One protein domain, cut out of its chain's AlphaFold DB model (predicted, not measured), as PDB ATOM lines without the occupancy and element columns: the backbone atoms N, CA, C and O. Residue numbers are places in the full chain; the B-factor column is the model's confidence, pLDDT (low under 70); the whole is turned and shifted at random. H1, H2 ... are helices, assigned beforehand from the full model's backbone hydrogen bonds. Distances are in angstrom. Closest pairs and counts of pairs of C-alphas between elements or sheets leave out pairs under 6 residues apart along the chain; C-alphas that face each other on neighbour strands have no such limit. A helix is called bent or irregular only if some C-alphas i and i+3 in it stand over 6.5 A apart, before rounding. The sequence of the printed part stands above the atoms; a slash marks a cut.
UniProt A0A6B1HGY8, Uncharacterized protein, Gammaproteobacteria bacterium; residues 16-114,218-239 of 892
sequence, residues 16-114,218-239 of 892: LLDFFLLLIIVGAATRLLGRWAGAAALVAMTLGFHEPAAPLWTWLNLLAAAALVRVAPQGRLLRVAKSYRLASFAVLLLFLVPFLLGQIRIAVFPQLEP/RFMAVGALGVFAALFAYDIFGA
ATOM      1  N   LEU A  16     194.309 147.695 191.262       91.94
ATOM      2  CA  LEU A  16     193.279 146.646 191.309       91.94
ATOM      3  C   LEU A  16     191.879 147.220 191.611       91.94
ATOM      4  O   LEU A  16     190.887 146.790 191.023       91.94
ATOM      5  N   LEU A  17     191.808 148.230 192.488       90.94
ATOM      6  CA  LEU A  17     190.570 148.949 192.794       90.94
ATOM      7  C   LEU A  17     189.999 149.667 191.561       90.94
ATOM      8  O   LEU A  17     188.784 149.667 191.374       90.94
ATOM      9  N   ASP A  18     190.851 150.226 190.702       91.75
ATOM     10  CA  ASP A  18     190.431 150.960 189.504       91.75
ATOM     11  C   ASP A  18     189.746 150.021 188.509       91.75
ATOM     12  O   ASP A  18     188.654 150.313 188.016       91.75
ATOM     13  N   PHE A  19     190.334 148.838 188.286       92.44
ATOM     14  CA  PHE A  19     189.718 147.790 187.472       92.44
ATOM     15  C   PHE A  19     188.387 147.319 188.059       92.44
ATOM     16  O   PHE A  19     187.412 147.158 187.325       92.44
ATOM     17  N   PHE A  20     188.317 147.130 189.379       93.56
ATOM     18  CA  PHE A  20     187.082 146.736 190.052       93.56
ATOM     19  C   PHE A  20     185.969 147.782 189.877       93.56
ATOM     20  O   PHE A  20     184.854 147.434 189.485       93.56
ATOM     21  N   LEU A  21     186.270 149.067 190.097       92.38
ATOM     22  CA  LEU A  21     185.312 150.162 189.913       92.38
ATOM     23  C   LEU A  21     184.872 150.292 188.453       92.38
ATOM     24  O   LEU A  21     183.676 150.430 188.187       92.38
ATOM     25  N   LEU A  22     185.805 150.189 187.505       93.69
ATOM     26  CA  LEU A  22     185.503 150.198 186.077       93.69
ATOM     27  C   LEU A  22     184.544 149.060 185.703       93.69
ATOM     28  O   LEU A  22     183.528 149.304 185.050       93.69
ATOM     29  N   LEU A  23     184.812 147.833 186.159       94.50
ATOM     30  CA  LEU A  23     183.950 146.678 185.898       94.50
ATOM     31  C   LEU A  23     182.566 146.830 186.539       94.50
ATOM     32  O   LEU A  23     181.569 146.472 185.910       94.50
ATOM     33  N   ILE A  24     182.474 147.404 187.743       95.12
ATOM     34  CA  ILE A  24     181.185 147.710 188.380       95.12
ATOM     35  C   ILE A  24     180.398 148.727 187.560       95.12
ATOM     36  O   ILE A  24     179.221 148.494 187.289       95.12
ATOM     37  N   ILE A  25     181.020 149.836 187.147       94.12
ATOM     38  CA  ILE A  25     180.354 150.884 186.363       94.12
ATOM     39  C   ILE A  25     179.849 150.300 185.042       94.12
ATOM     40  O   ILE A  25     178.679 150.474 184.700       94.12
ATOM     41  N   VAL A  26     180.695 149.552 184.329       95.50
ATOM     42  CA  VAL A  26     180.351 148.920 183.047       95.50
ATOM     43  C   VAL A  26     179.265 147.856 183.221       95.50
ATOM     44  O   VAL A  26     178.291 147.839 182.463       95.50
ATOM     45  N   GLY A  27     179.381 146.988 184.226       95.38
ATOM     46  CA  GLY A  27     178.407 145.935 184.513       95.38
ATOM     47  C   GLY A  27     177.047 146.497 184.927       95.38
ATOM     48  O   GLY A  27     176.012 146.093 184.388       95.38
ATOM     49  N   ALA A  28     177.039 147.488 185.824       93.81
ATOM     50  CA  ALA A  28     175.829 148.186 186.246       93.81
ATOM     51  C   ALA A  28     175.189 148.940 185.075       93.81
ATOM     52  O   ALA A  28     173.986 148.804 184.856       93.81
ATOM     53  N   ALA A  29     175.969 149.665 184.269       93.75
ATOM     54  CA  ALA A  29     175.472 150.351 183.077       93.75
ATOM     55  C   ALA A  29     174.883 149.372 182.051       93.75
ATOM     56  O   ALA A  29     173.804 149.626 181.519       93.75
ATOM     57  N   THR A  30     175.533 148.226 181.824       93.75
ATOM     58  CA  THR A  30     175.053 147.180 180.906       93.75
ATOM     59  C   THR A  30     173.725 146.594 181.365       93.75
ATOM     60  O   THR A  30     172.792 146.463 180.573       93.75
ATOM     61  N   ARG A  31     173.616 146.260 182.656       92.19
ATOM     62  CA  ARG A  31     172.401 145.674 183.236       92.19
ATOM     63  C   ARG A  31     171.263 146.686 183.332       92.19
ATOM     64  O   ARG A  31     170.098 146.316 183.194       92.19
ATOM     65  N   LEU A  32     171.587 147.953 183.585       88.50
ATOM     66  CA  LEU A  32     170.594 149.006 183.705       88.50
ATOM     67  C   LEU A  32     170.167 149.513 182.316       88.50
ATOM     68  O   LEU A  32     169.013 149.355 181.929       88.50
ATOM     69  N   LEU A  33     171.066 150.084 181.529       86.00
ATOM     70  CA  LEU A  33     170.732 150.799 180.289       86.00
ATOM     71  C   LEU A  33     170.971 149.984 179.003       86.00
ATOM     72  O   LEU A  33     170.639 150.449 177.914       86.00
ATOM     73  N   GLY A  34     171.508 148.764 179.110       88.56
ATOM     74  CA  GLY A  34     171.761 147.854 177.988       88.56
ATOM     75  C   GLY A  34     173.213 147.854 177.495       88.56
ATOM     76  O   GLY A  34     174.040 148.673 177.895       88.56
ATOM     77  N   ARG A  35     173.533 146.930 176.575       90.38
ATOM     78  CA  ARG A  35     174.908 146.673 176.085       90.38
ATOM     79  C   ARG A  35     175.644 147.895 175.524       90.38
ATOM     80  O   ARG A  35     176.843 148.026 175.733       90.38
ATOM     81  N   TRP A  36     174.936 148.806 174.859       88.06
ATOM     82  CA  TRP A  36     175.542 150.016 174.289       88.06
ATOM     83  C   TRP A  36     175.941 151.036 175.356       88.06
ATOM     84  O   TRP A  36     176.971 151.686 175.217       88.06
ATOM     85  N   ALA A  37     175.177 151.134 176.447       88.88
ATOM     86  CA  ALA A  37     175.552 151.960 177.590       88.88
ATOM     87  C   ALA A  37     176.757 151.373 178.333       88.88
ATOM     88  O   ALA A  37     177.626 152.123 178.761       88.88
ATOM     89  N   GLY A  38     176.842 150.041 178.419       91.75
ATOM     90  CA  GLY A  38     178.034 149.338 178.893       91.75
ATOM     91  C   GLY A  38     179.281 149.653 178.067       91.75
ATOM     92  O   GLY A  38     180.310 150.016 178.627       91.75
ATOM     93  N   ALA A  39     179.175 149.581 176.737       92.56
ATOM     94  CA  ALA A  39     180.275 149.913 175.830       92.56
ATOM     95  C   ALA A  39     180.694 151.392 175.932       92.56
ATOM     96  O   ALA A  39     181.884 151.686 176.022       92.56
ATOM     97  N   ALA A  40     179.729 152.320 175.982       91.69
ATOM     98  CA  ALA A  40     180.009 153.744 176.172       91.69
ATOM     99  C   ALA A  40     180.691 154.012 177.522       91.69
ATOM    100  O   ALA A  40     181.674 154.745 177.566       91.69
ATOM    101  N   ALA A  41     180.222 153.377 178.601       93.00
ATOM    102  CA  ALA A  41     180.843 153.465 179.919       93.00
ATOM    103  C   ALA A  41     182.270 152.899 179.919       93.00
ATOM    104  O   ALA A  41     183.153 153.497 180.520       93.00
ATOM    105  N   LEU A  42     182.522 151.791 179.217       94.88
ATOM    106  CA  LEU A  42     183.856 151.200 179.122       94.88
ATOM    107  C   LEU A  42     184.838 152.171 178.460       94.88
ATOM    108  O   LEU A  42     185.879 152.472 179.037       94.88
ATOM    109  N   VAL A  43     184.491 152.712 177.292       94.25
ATOM    110  CA  VAL A  43     185.344 153.682 176.583       94.25
ATOM    111  C   VAL A  43     185.510 154.971 177.397       94.25
ATOM    112  O   VAL A  43     186.619 155.469 177.552       94.25
ATOM    113  N   ALA A  44     184.424 155.486 177.979       91.44
ATOM    114  CA  ALA A  44     184.450 156.703 178.784       91.44
ATOM    115  C   ALA A  44     185.326 156.566 180.037       91.44
ATOM    116  O   ALA A  44     186.107 157.466 180.341       91.44
ATOM    117  N   MET A  45     185.208 155.447 180.761       93.38
ATOM    118  CA  MET A  45     186.004 155.205 181.961       93.38
ATOM    119  C   MET A  45     187.455 154.908 181.586       93.38
ATOM    120  O   MET A  45     188.334 155.571 182.104       93.38
ATOM    121  N   THR A  46     187.740 154.005 180.644       92.75
ATOM    122  CA  THR A  46     189.136 153.683 180.263       92.75
ATOM    123  C   THR A  46     189.962 154.904 179.853       92.75
ATOM    124  O   THR A  46     191.133 154.984 180.216       92.75
ATOM    125  N   LEU A  47     189.361 155.859 179.136       90.88
ATOM    126  CA  LEU A  47     190.049 157.074 178.700       90.88
ATOM    127  C   LEU A  47     190.046 158.189 179.755       90.88
ATOM    128  O   LEU A  47     190.987 158.970 179.803       90.88
ATOM    129  N   GLY A  48     189.000 158.286 180.583       87.62
ATOM    130  CA  GLY A  48     188.822 159.391 181.530       87.62
ATOM    131  C   GLY A  48     189.160 159.081 182.992       87.62
ATOM    132  O   GLY A  48     189.113 159.994 183.807       87.62
ATOM    133  N   PHE A  49     189.456 157.827 183.360       88.75
ATOM    134  CA  PHE A  49     189.554 157.405 184.767       88.75
ATOM    135  C   PHE A  49     190.665 158.124 185.539       88.75
ATOM    136  O   PHE A  49     190.453 158.542 186.673       88.75
ATOM    137  N   HIS A  50     191.845 158.263 184.931       87.06
ATOM    138  CA  HIS A  50     193.023 158.867 185.568       87.06
ATOM    139  C   HIS A  50     193.169 160.367 185.299       87.06
ATOM    140  O   HIS A  50     194.182 160.953 185.680       87.06
ATOM    141  N   GLU A  51     192.183 160.991 184.654       87.06
ATOM    142  CA  GLU A  51     192.185 162.435 184.446       87.06
ATOM    143  C   GLU A  51     191.824 163.171 185.749       87.06
ATOM    144  O   GLU A  51     190.918 162.749 186.482       87.06
ATOM    145  N   PRO A  52     192.491 164.297 186.054       80.69
ATOM    146  CA  PRO A  52     192.186 165.082 187.242       80.69
ATOM    147  C   PRO A  52     190.736 165.579 187.204       80.69
ATOM    148  O   PRO A  52     190.220 165.978 186.159       80.69
ATOM    149  N   ALA A  53     190.071 165.554 188.361       82.94
ATOM    150  CA  ALA A  53     188.665 165.940 188.529       82.94
ATOM    151  C   ALA A  53     187.639 165.104 187.728       82.94
ATOM    152  O   ALA A  53     186.489 165.526 187.578       82.94
ATOM    153  N   ALA A  54     188.005 163.906 187.253       87.19
ATOM    154  CA  ALA A  54     187.050 162.990 186.636       87.19
ATOM    155  C   ALA A  54     185.888 162.666 187.605       87.19
ATOM    156  O   ALA A  54     186.121 162.230 188.737       87.19
ATOM    157  N   PRO A  55     184.612 162.829 187.195       89.56
ATOM    158  CA  PRO A  55     183.462 162.757 188.100       89.56
ATOM    159  C   PRO A  55     183.020 161.310 188.421       89.56
ATOM    160  O   PRO A  55     181.828 160.995 188.434       89.56
ATOM    161  N   LEU A  56     183.972 160.411 188.700       89.31
ATOM    162  CA  LEU A  56     183.778 158.962 188.884       89.31
ATOM    163  C   LEU A  56     182.709 158.615 189.932       89.31
ATOM    164  O   LEU A  56     181.797 157.827 189.673       89.31
ATOM    165  N   TRP A  57     182.766 159.248 191.104       90.88
ATOM    166  CA  TRP A  57     181.818 158.987 192.191       90.88
ATOM    167  C   TRP A  57     180.392 159.424 191.858       90.88
ATOM    168  O   TRP A  57     179.430 158.779 192.271       90.88
ATOM    169  N   THR A  58     180.237 160.485 191.065       92.00
ATOM    170  CA  THR A  58     178.907 160.945 190.646       92.00
ATOM    171  C   THR A  58     178.264 159.981 189.646       92.00
ATOM    172  O   THR A  58     177.052 159.769 189.711       92.00
ATOM    173  N   TRP A  59     179.062 159.310 188.801       93.50
ATOM    174  CA  TRP A  59     178.586 158.228 187.930       93.50
ATOM    175  C   TRP A  59     178.087 157.024 188.731       93.50
ATOM    176  O   TRP A  59     176.984 156.534 188.479       93.50
ATOM    177  N   LEU A  60     178.861 156.576 189.723       93.12
ATOM    178  CA  LEU A  60     178.461 155.491 190.625       93.12
ATOM    179  C   LEU A  60     177.188 155.842 191.400       93.12
ATOM    180  O   LEU A  60     176.261 155.035 191.465       93.12
ATOM    181  N   ASN A  61     177.111 157.062 191.931       94.19
ATOM    182  CA  ASN A  61     175.927 157.530 192.636       94.19
ATOM    183  C   ASN A  61     174.684 157.548 191.728       94.19
ATOM    184  O   ASN A  61     173.611 157.088 192.120       94.19
ATOM    185  N   LEU A  62     174.823 158.019 190.485       93.44
ATOM    186  CA  LEU A  62     173.729 158.015 189.518       93.44
ATOM    187  C   LEU A  62     173.277 156.591 189.159       93.44
ATOM    188  O   LEU A  62     172.075 156.339 189.066       93.44
ATOM    189  N   LEU A  63     174.215 155.653 188.998       93.44
ATOM    190  CA  LEU A  63     173.914 154.234 188.778       93.44
ATOM    191  C   LEU A  63     173.163 153.626 189.970       93.44
ATOM    192  O   LEU A  63     172.158 152.941 189.769       93.44
ATOM    193  N   ALA A  64     173.588 153.925 191.201       93.19
ATOM    194  CA  ALA A  64     172.901 153.492 192.419       93.19
ATOM    195  C   ALA A  64     171.479 154.076 192.503       93.19
ATOM    196  O   ALA A  64     170.515 153.347 192.748       93.19
ATOM    197  N   ALA A  65     171.321 155.369 192.206       91.50
ATOM    198  CA  ALA A  65     170.018 156.024 192.153       91.50
ATOM    199  C   ALA A  65     169.106 155.420 191.068       91.50
ATOM    200  O   ALA A  65     167.906 155.236 191.284       91.50
ATOM    201  N   ALA A  66     169.663 155.072 189.903       89.38
ATOM    202  CA  ALA A  66     168.935 154.417 188.821       89.38
ATOM    203  C   ALA A  66     168.501 152.989 189.187       89.38
ATOM    204  O   ALA A  66     167.367 152.606 188.893       89.38
ATOM    205  N   ALA A  67     169.356 152.224 189.870       90.81
ATOM    206  CA  ALA A  67     169.011 150.901 190.384       90.81
ATOM    207  C   ALA A  67     167.891 150.974 191.436       90.81
ATOM    208  O   ALA A  67     166.921 150.220 191.350       90.81
ATOM    209  N   LEU A  68     167.966 151.933 192.367       90.44
ATOM    210  CA  LEU A  68     166.964 152.128 193.418       90.44
ATOM    211  C   LEU A  68     165.567 152.398 192.841       90.44
ATOM    212  O   LEU A  68     164.582 151.832 193.309       90.44
ATOM    213  N   VAL A  69     165.471 153.209 191.780       87.81
ATOM    214  CA  VAL A  69     164.194 153.491 191.097       87.81
ATOM    215  C   VAL A  69     163.565 152.233 190.488       87.81
ATOM    216  O   VAL A  69     162.340 152.166 190.399       87.81
ATOM    217  N   ARG A  70     164.361 151.236 190.083       85.56
ATOM    218  CA  ARG A  70     163.851 149.987 189.484       85.56
ATOM    219  C   ARG A  70     163.350 148.973 190.505       85.56
ATOM    220  O   ARG A  70     162.539 148.129 190.147       85.56
ATOM    221  N   VAL A  71     163.832 149.053 191.743       88.50
ATOM    222  CA  VAL A  71     163.470 148.126 192.829       88.50
ATOM    223  C   VAL A  71     162.415 148.732 193.766       88.50
ATOM    224  O   VAL A  71     161.677 148.002 194.422       88.50
ATOM    225  N   ALA A  72     162.301 150.063 193.821       86.44
ATOM    226  CA  ALA A  72     161.381 150.755 194.719       86.44
ATOM    227  C   ALA A  72     159.892 150.425 194.438       86.44
ATOM    228  O   ALA A  72     159.424 150.621 193.311       86.44
ATOM    229  N   PRO A  73     159.108 150.008 195.457       84.50
ATOM    230  CA  PRO A  73     157.681 149.727 195.310       84.50
ATOM    231  C   PRO A  73     156.869 150.995 195.004       84.50
ATOM    232  O   PRO A  73     157.249 152.114 195.367       84.50
ATOM    233  N   GLN A  74     155.716 150.823 194.348       80.44
ATOM    234  CA  GLN A  74     154.826 151.932 193.988       80.44
ATOM    235  C   GLN A  74     154.351 152.679 195.248       80.44
ATOM    236  O   GLN A  74     153.807 152.079 196.169       80.44
ATOM    237  N   GLY A  75     154.571 153.997 195.307       83.94
ATOM    238  CA  GLY A  75     154.214 154.819 196.469       83.94
ATOM    239  C   GLY A  75     155.149 156.014 196.686       83.94
ATOM    240  O   GLY A  75     155.781 156.512 195.750       83.94
ATOM    241  N   ARG A  76     155.244 156.489 197.938       83.38
ATOM    242  CA  ARG A  76     156.108 157.625 198.321       83.38
ATOM    243  C   ARG A  76     157.597 157.323 198.110       83.38
ATOM    244  O   ARG A  76     158.323 158.203 197.658       83.38
ATOM    245  N   LEU A  77     158.026 156.082 198.353       82.31
ATOM    246  CA  LEU A  77     159.422 155.659 198.209       82.31
ATOM    247  C   LEU A  77     159.913 155.775 196.756       82.31
ATOM    248  O   LEU A  77     160.962 156.359 196.507       82.31
ATOM    249  N   LEU A  78     159.111 155.323 195.785       82.69
ATOM    250  CA  LEU A  78     159.419 155.489 194.361       82.69
ATOM    251  C   LEU A  78     159.499 156.967 193.951       82.69
ATOM    252  O   LEU A  78     160.303 157.329 193.094       82.69
ATOM    253  N   ARG A  79     158.683 157.841 194.557       80.12
ATOM    254  CA  ARG A  79     158.742 159.289 194.304       80.12
ATOM    255  C   ARG A  79     160.052 159.886 194.817       80.12
ATOM    256  O   ARG A  79     160.706 160.602 194.067       80.12
ATOM    257  N   VAL A  80     160.456 159.541 196.040       84.75
ATOM    258  CA  VAL A  80     161.741 159.964 196.621       84.75
ATOM    259  C   VAL A  80     162.911 159.431 195.795       84.75
ATOM    260  O   VAL A  80     163.786 160.207 195.432       84.75
ATOM    261  N   ALA A  81     162.890 158.155 195.396       87.31
ATOM    262  CA  ALA A  81     163.928 157.562 194.553       87.31
ATOM    263  C   ALA A  81     164.037 158.257 193.181       87.31
ATOM    264  O   ALA A  81     165.138 158.515 192.696       87.31
ATOM    265  N   LYS A  82     162.907 158.624 192.559       83.81
ATOM    266  CA  LYS A  82     162.896 159.389 191.299       83.81
ATOM    267  C   LYS A  82     163.473 160.795 191.472       83.81
ATOM    268  O   LYS A  82     164.255 161.219 190.621       83.81
ATOM    269  N   SER A  83     163.129 161.491 192.556       81.12
ATOM    270  CA  SER A  83     163.714 162.798 192.887       81.12
ATOM    271  C   SER A  83     165.213 162.690 193.168       81.12
ATOM    272  O   SER A  83     165.981 163.497 192.658       81.12
ATOM    273  N   TYR A  84     165.640 161.655 193.897       88.62
ATOM    274  CA  TYR A  84     167.047 161.374 194.174       88.62
ATOM    275  C   TYR A  84     167.849 161.110 192.896       88.62
ATOM    276  O   TYR A  84     168.934 161.658 192.721       88.62
ATOM    277  N   ARG A  85     167.293 160.336 191.955       90.50
ATOM    278  CA  ARG A  85     167.900 160.103 190.636       90.50
ATOM    279  C   ARG A  85     168.043 161.392 189.831       90.50
ATOM    280  O   ARG A  85     169.086 161.608 189.224       90.50
ATOM    281  N   LEU A  86     167.025 162.255 189.840       85.25
ATOM    282  CA  LEU A  86     167.085 163.547 189.153       85.25
ATOM    283  C   LEU A  86     168.125 164.480 189.789       85.25
ATOM    284  O   LEU A  86     168.906 165.094 189.069       85.25
ATOM    285  N   ALA A  87     168.172 164.545 191.123       86.00
ATOM    286  CA  ALA A  87     169.178 165.311 191.852       86.00
ATOM    287  C   ALA A  87     170.594 164.785 191.572       86.00
ATOM    288  O   ALA A  87     171.484 165.565 191.260       86.00
ATOM    289  N   SER A  88     170.783 163.463 191.578       90.31
ATOM    290  CA  SER A  88     172.066 162.822 191.257       90.31
ATOM    291  C   SER A  88     172.513 163.114 189.823       90.31
ATOM    292  O   SER A  88     173.693 163.341 189.586       90.31
ATOM    293  N   PHE A  89     171.579 163.167 188.868       90.50
ATOM    294  CA  PHE A  89     171.879 163.554 187.487       90.50
ATOM    295  C   PHE A  89     172.246 165.039 187.362       90.50
ATOM    296  O   PHE A  89     173.169 165.380 186.629       90.50
ATOM    297  N   ALA A  90     171.573 165.925 188.099       85.38
ATOM    298  CA  ALA A  90     171.931 167.343 188.143       85.38
ATOM    299  C   ALA A  90     173.324 167.562 188.760       85.38
ATOM    300  O   ALA A  90     174.116 168.329 188.219       85.38
ATOM    301  N   VAL A  91     173.645 166.837 189.838       90.25
ATOM    302  CA  VAL A  91     174.983 166.831 190.447       90.25
ATOM    303  C   VAL A  91     176.023 166.298 189.463       90.25
ATOM    304  O   VAL A  91     177.066 166.920 189.303       90.25
ATOM    305  N   LEU A  92     175.738 165.207 188.741       92.25
ATOM    306  CA  LEU A  92     176.628 164.727 187.683       92.25
ATOM    307  C   LEU A  92     176.894 165.830 186.653       92.25
ATOM    308  O   LEU A  92     178.050 166.084 186.350       92.25
ATOM    309  N   LEU A  93     175.863 166.501 186.129       87.81
ATOM    310  CA  LEU A  93     176.047 167.571 185.139       87.81
ATOM    311  C   LEU A  93     176.871 168.745 185.683       87.81
ATOM    312  O   LEU A  93     177.680 169.300 184.941       87.81
ATOM    313  N   LEU A  94     176.700 169.086 186.964       87.19
ATOM    314  CA  LEU A  94     177.461 170.143 187.632       87.19
ATOM    315  C   LEU A  94     178.972 169.879 187.599       87.19
ATOM    316  O   LEU A  94     179.732 170.814 187.377       87.19
ATOM    317  N   PHE A  95     179.403 168.627 187.776       88.81
ATOM    318  CA  PHE A  95     180.823 168.254 187.711       88.81
ATOM    319  C   PHE A  95     181.278 167.870 186.297       88.81
ATOM    320  O   PHE A  95     182.405 168.159 185.899       88.81
ATOM    321  N   LEU A  96     180.401 167.246 185.512       90.00
ATOM    322  CA  LEU A  96     180.718 166.747 184.181       90.00
ATOM    323  C   LEU A  96     180.935 167.883 183.183       90.00
ATOM    324  O   LEU A  96     181.865 167.804 182.394       90.00
ATOM    325  N   VAL A  97     180.114 168.939 183.192       86.69
ATOM    326  CA  VAL A  97     180.250 170.028 182.210       86.69
ATOM    327  C   VAL A  97     181.592 170.764 182.351       86.69
ATOM    328  O   VAL A  97     182.295 170.855 181.343       86.69
ATOM    329  N   PRO A  98     182.015 171.224 183.548       85.69
ATOM    330  CA  PRO A  98     183.344 171.809 183.731       85.69
ATOM    331  C   PRO A  98     184.473 170.843 183.362       85.69
ATOM    332  O   PRO A  98     185.428 171.255 182.710       85.69
ATOM    333  N   PHE A  99     184.340 169.556 183.710       89.50
ATOM    334  CA  PHE A  99     185.319 168.532 183.343       89.50
ATOM    335  C   PHE A  99     185.451 168.382 181.819       89.50
ATOM    336  O   PHE A  99     186.558 168.447 181.293       89.50
ATOM    337  N   LEU A 100     184.338 168.242 181.089       88.69
ATOM    338  CA  LEU A 100     184.350 168.124 179.626       88.69
ATOM    339  C   LEU A 100     184.934 169.377 178.965       88.69
ATOM    340  O   LEU A 100     185.708 169.254 178.020       88.69
ATOM    341  N   LEU A 101     184.603 170.571 179.470       85.25
ATOM    342  CA  LEU A 101     185.192 171.823 178.985       85.25
ATOM    343  C   LEU A 101     186.701 171.867 179.234       85.25
ATOM    344  O   LEU A 101     187.441 172.241 178.331       85.25
ATOM    345  N   GLY A 102     187.165 171.440 180.411       86.06
ATOM    346  CA  GLY A 102     188.591 171.302 180.712       86.06
ATOM    347  C   GLY A 102     189.295 170.349 179.744       86.06
ATOM    348  O   GLY A 102     190.318 170.704 179.169       86.06
ATOM    349  N   GLN A 103     188.702 169.185 179.476       88.50
ATOM    350  CA  GLN A 103     189.247 168.206 178.532       88.50
ATOM    351  C   GLN A 103     189.297 168.732 177.092       88.50
ATOM    352  O   GLN A 103     190.295 168.523 176.409       88.50
ATOM    353  N   ILE A 104     188.265 169.452 176.634       88.88
ATOM    354  CA  ILE A 104     188.268 170.111 175.316       88.88
ATOM    355  C   ILE A 104     189.342 171.201 175.266       88.88
ATOM    356  O   ILE A 104     190.060 171.295 174.274       88.88
ATOM    357  N   ARG A 105     189.478 172.011 176.326       87.69
ATOM    358  CA  ARG A 105     190.506 173.055 176.409       87.69
ATOM    359  C   ARG A 105     191.902 172.459 176.288       87.69
ATOM    360  O   ARG A 105     192.657 172.951 175.468       87.69
ATOM    361  N   ILE A 106     192.207 171.382 177.012       86.44
ATOM    362  CA  ILE A 106     193.516 170.715 176.928       86.44
ATOM    363  C   ILE A 106     193.693 169.996 175.578       86.44
ATOM    364  O   ILE A 106     194.786 169.978 175.030       86.44
ATOM    365  N   ALA A 107     192.629 169.438 174.992       88.88
ATOM    366  CA  ALA A 107     192.706 168.810 173.670       88.88
ATOM    367  C   ALA A 107     193.036 169.812 172.549       88.88
ATOM    368  O   ALA A 107     193.727 169.458 171.599       88.88
ATOM    369  N   VAL A 108     192.524 171.044 172.642       87.69
ATOM    370  CA  VAL A 108     192.800 172.122 171.674       87.69
ATOM    371  C   VAL A 108     194.097 172.861 172.013       87.69
ATOM    372  O   VAL A 108     194.834 173.245 171.109       87.69
ATOM    373  N   PHE A 109     194.373 173.045 173.303       88.69
ATOM    374  CA  PHE A 109     195.527 173.757 173.846       88.69
ATOM    375  C   PHE A 109     196.250 172.880 174.889       88.69
ATOM    376  O   PHE A 109     196.041 173.062 176.096       88.69
ATOM    377  N   PRO A 110     197.099 171.929 174.453       86.44
ATOM    378  CA  PRO A 110     197.830 171.025 175.347       86.44
ATOM    379  C   PRO A 110     198.671 171.749 176.401       86.44
ATOM    380  O   PRO A 110     198.801 171.276 177.525       86.44
ATOM    381  N   GLN A 111     199.162 172.948 176.081       84.56
ATOM    382  CA  GLN A 111     199.947 173.790 176.985       84.56
ATOM    383  C   GLN A 111     199.199 174.257 178.247       84.56
ATOM    384  O   GLN A 111     199.811 174.838 179.142       84.56
ATOM    385  N   LEU A 112     197.879 174.049 178.319       85.00
ATOM    386  CA  LEU A 112     197.058 174.341 179.497       85.00
ATOM    387  C   LEU A 112     196.958 173.162 180.473       85.00
ATOM    388  O   LEU A 112     196.208 173.248 181.447       85.00
ATOM    389  N   GLU A 113     197.658 172.055 180.212       79.88
ATOM    390  CA  GLU A 113     197.690 170.929 181.136       79.88
ATOM    391  C   GLU A 113     198.155 171.392 182.534       79.88
ATOM    392  O   GLU A 113     199.185 172.064 182.650       79.88
ATOM    393  N   PRO A 114     197.404 171.078 183.610       64.81
ATOM    394  CA  PRO A 114     197.752 171.524 184.950       64.81
ATOM    395  C   PRO A 114     199.111 170.972 185.382       64.81
ATOM    396  O   PRO A 114     199.286 169.770 185.572       64.81
ATOM    397  N   ARG A 218     191.322 162.491 173.982       91.75
ATOM    398  CA  ARG A 218     190.523 163.397 174.826       91.75
ATOM    399  C   ARG A 218     189.170 163.716 174.187       91.75
ATOM    400  O   ARG A 218     188.150 163.637 174.869       91.75
ATOM    401  N   PHE A 219     189.105 163.985 172.880       92.31
ATOM    402  CA  PHE A 219     187.826 164.164 172.174       92.31
ATOM    403  C   PHE A 219     186.968 162.896 172.197       92.31
ATOM    404  O   PHE A 219     185.756 162.981 172.400       92.31
ATOM    405  N   MET A 220     187.582 161.721 172.047       93.44
ATOM    406  CA  MET A 220     186.909 160.429 172.192       93.44
ATOM    407  C   MET A 220     186.377 160.227 173.614       93.44
ATOM    408  O   MET A 220     185.234 159.802 173.774       93.44
ATOM    409  N   ALA A 221     187.151 160.587 174.643       91.81
ATOM    410  CA  ALA A 221     186.724 160.534 176.039       91.81
ATOM    411  C   ALA A 221     185.528 161.463 176.295       91.81
ATOM    412  O   ALA A 221     184.511 161.035 176.843       91.81
ATOM    413  N   VAL A 222     185.613 162.716 175.832       91.81
ATOM    414  CA  VAL A 222     184.542 163.719 175.923       91.81
ATOM    415  C   VAL A 222     183.280 163.236 175.210       91.81
ATOM    416  O   VAL A 222     182.187 163.292 175.776       91.81
ATOM    417  N   GLY A 223     183.424 162.716 173.989       90.94
ATOM    418  CA  GLY A 223     182.330 162.150 173.209       90.94
ATOM    419  C   GLY A 223     181.682 160.955 173.907       90.94
ATOM    420  O   GLY A 223     180.462 160.916 174.042       90.94
ATOM    421  N   ALA A 224     182.480 160.012 174.414       92.44
ATOM    422  CA  ALA A 224     181.989 158.826 175.114       92.44
ATOM    423  C   ALA A 224     181.260 159.181 176.422       92.44
ATOM    424  O   ALA A 224     180.163 158.676 176.665       92.44
ATOM    425  N   LEU A 225     181.810 160.093 177.229       92.62
ATOM    426  CA  LEU A 225     181.168 160.606 178.445       92.62
ATOM    427  C   LEU A 225     179.874 161.367 178.132       92.62
ATOM    428  O   LEU A 225     178.865 161.175 178.814       92.62
ATOM    429  N   GLY A 226     179.878 162.192 177.083       89.75
ATOM    430  CA  GLY A 226     178.699 162.910 176.607       89.75
ATOM    431  C   GLY A 226     177.595 161.964 176.133       89.75
ATOM    432  O   GLY A 226     176.437 162.122 176.519       89.75
ATOM    433  N   VAL A 227     177.945 160.930 175.359       90.12
ATOM    434  CA  VAL A 227     177.016 159.870 174.939       90.12
ATOM    435  C   VAL A 227     176.476 159.118 176.152       90.12
ATOM    436  O   VAL A 227     175.269 158.904 176.246       90.12
ATOM    437  N   PHE A 228     177.327 158.765 177.116       92.50
ATOM    438  CA  PHE A 228     176.896 158.069 178.324       92.50
ATOM    439  C   PHE A 228     175.914 158.914 179.153       92.50
ATOM    440  O   PHE A 228     174.856 158.420 179.551       92.50
ATOM    441  N   ALA A 229     176.181 160.214 179.319       90.62
ATOM    442  CA  ALA A 229     175.265 161.151 179.971       90.62
ATOM    443  C   ALA A 229     173.945 161.298 179.198       90.62
ATOM    444  O   ALA A 229     172.871 161.329 179.803       90.62
ATOM    445  N   ALA A 230     174.003 161.344 177.864       86.12
ATOM    446  CA  ALA A 230     172.823 161.429 177.009       86.12
ATOM    447  C   ALA A 230     171.939 160.174 177.105       86.12
ATOM    448  O   ALA A 230     170.714 160.294 177.110       86.12
ATOM    449  N   LEU A 231     172.527 158.981 177.245       88.50
ATOM    450  CA  LEU A 231     171.782 157.738 177.480       88.50
ATOM    451  C   LEU A 231     171.049 157.761 178.829       88.50
ATOM    452  O   LEU A 231     169.890 157.351 178.903       88.50
ATOM    453  N   PHE A 232     171.669 158.304 179.880       87.44
ATOM    454  CA  PHE A 232     170.984 158.532 181.156       87.44
ATOM    455  C   PHE A 232     169.884 159.579 181.056       87.44
ATOM    456  O   PHE A 232     168.799 159.367 181.591       87.44
ATOM    457  N   ALA A 233     170.122 160.684 180.348       84.12
ATOM    458  CA  ALA A 233     169.078 161.662 180.079       84.12
ATOM    459  C   ALA A 233     167.890 160.991 179.364       84.12
ATOM    460  O   ALA A 233     166.737 161.193 179.748       84.12
ATOM    461  N   TYR A 234     168.161 160.122 178.388       81.31
ATOM    462  CA  TYR A 234     167.132 159.360 177.689       81.31
ATOM    463  C   TYR A 234     166.369 158.384 178.605       81.31
ATOM    464  O   TYR A 234     165.152 158.304 178.503       81.31
ATOM    465  N   ASP A 235     167.018 157.686 179.542       83.44
ATOM    466  CA  ASP A 235     166.334 156.817 180.524       83.44
ATOM    467  C   ASP A 235     165.539 157.616 181.577       83.44
ATOM    468  O   ASP A 235     164.441 157.224 181.985       83.44
ATOM    469  N   ILE A 236     166.057 158.769 182.010       79.94
ATOM    470  CA  ILE A 236     165.426 159.606 183.039       79.94
ATOM    471  C   ILE A 236     164.184 160.306 182.499       79.94
ATOM    472  O   ILE A 236     163.138 160.308 183.158       79.94
ATOM    473  N   PHE A 237     164.299 160.892 181.309       71.75
ATOM    474  CA  PHE A 237     163.233 161.658 180.671       71.75
ATOM    475  C   PHE A 237     162.391 160.805 179.700       71.75
ATOM    476  O   PHE A 237     161.304 161.230 179.297       71.75
ATOM    477  N   GLY A 238     162.830 159.579 179.390       64.75
ATOM    478  CA  GLY A 238     162.192 158.632 178.472       64.75
ATOM    479  C   GLY A 238     162.247 159.072 177.003       64.75
ATOM    480  O   GLY A 238     162.838 160.091 176.642       64.75
ATOM    481  N   ALA A 239     161.482 158.384 176.149       45.44
ATOM    482  CA  ALA A 239     161.202 158.782 174.760       45.44
ATOM    483  C   ALA A 239     160.407 160.109 174.617       45.44
ATOM    484  O   ALA A 239     159.856 160.394 173.558       45.44
TER     485      ALA A 239
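What this domain is: This is residues 16 to 114 and 218 to 239 of the 892 residues of an uncharacterized protein of Gammaproteobacteria bacterium (UniProt A0A6B1HGY8). Five helices form an elongated up-and-down bundle, with the long helix H4 along one side, H3 and H5 next to it, and the hairpin of H1 and H2 on the side away from H4. The contacts run in a ring, from H4 to H3, on to H1 and H2, and back through H5 to H4; the bundle is part aligned and part crossed, and its length is mostly that of H4. The printed part has 121 residues with five named helices, H1 to H5 in chain order, and no named strand, and the class is all helix. The whole is compact, with a radius of gyration of the C-alphas of 14.9 A, and its C-alphas span 53 by 27 by 27 A.

How they stand to each other: The longest helix is H4, residues 76 to 108, with a kink of 26 degrees near residue 96. It is neither bent nor irregular, but only just: C-alphas 94 and 97 are 6.1 A apart. H3, residues 56 to 71, forms a helical hairpin with H4. The two touch at a shallow tilt of 27 degrees, opposite ways, with H4 using residues 78 to 92 alone, and their closest C-alphas are those of Ala 65 and Arg 85, 4.8 A apart. H5, residues 218 to 239, touches H4 at a shallow tilt of 22 degrees, opposite ways, and the closest C-alphas are those of Leu 100 and Val 222, 5.8 A apart. H5 has a kink of 35 degrees near residue 233 and is irregular, with C-alphas 236 and 239 standing 9.3 A apart. H3 and H5 are near each other, with 7 pairs of C-alphas within 10 A. H2, residues 35 to 48, touches H5 opposite ways at 37 degrees, only just a steep tilt; the closest C-alphas are those of Ala 44 and Ala 224, 4.9 A apart. H1, residues 16 to 33, forms a helical hairpin with H2. They touch through residues 22 to 30 of H1 alone, at a shallow tilt of 31 degrees, and the closest C-alphas, of Thr 30 and Gly 38, are 4.2 A apart. H1 touches H3 with residues 25 to 32 alone, the same way at a steep tilt of 39 degrees, and the closest C-alphas are those of Ile 25 and Leu 60, 6.6 A apart. H1 and H5 only just touch, with 3 pairs of C-alphas within 8 A, between residue 33 and residues 231 to 235. H1 and H2 are each apart from H4, and H2 and H3 are only just apart, their closest C-alphas 8.2 A from each other. In H1 and H2 every O i to N i+4 pair is within hydrogen-bond range; the counts are 11 of 12 in H3, 28 of 29 in H4 and 17 of 18 in H5.

Where its parts are: H4 measures 47.6 A from C-alpha 76 at (156.108, 157.625, 198.321) to C-alpha 108 at (192.800, 172.122, 171.674). H5 measures 29.7 A and ends at C-alpha 239, at (161.202, 158.782, 174.760). H1 begins at C-alpha 16, at (193.279, 146.646, 191.309), and measures 25.4 A. H3 measures 23.4 A and H2 19.6 A.

The domain as a whole: The two C-alphas farthest apart are those of Gly 75 and Gln 111, at 53.2 A. Residues 115 to 217 are not printed, and C-alphas 114 and 218 are 14.9 A apart across this cut, which lies in the link from H4 to H5. Of the links that are printed whole, H1 to H2 and H3 to H4 are tight and H2 to H3 is short. The mean pLDDT of the printed part is 88.1; residues 114, 238 and 239 of the model are under 70.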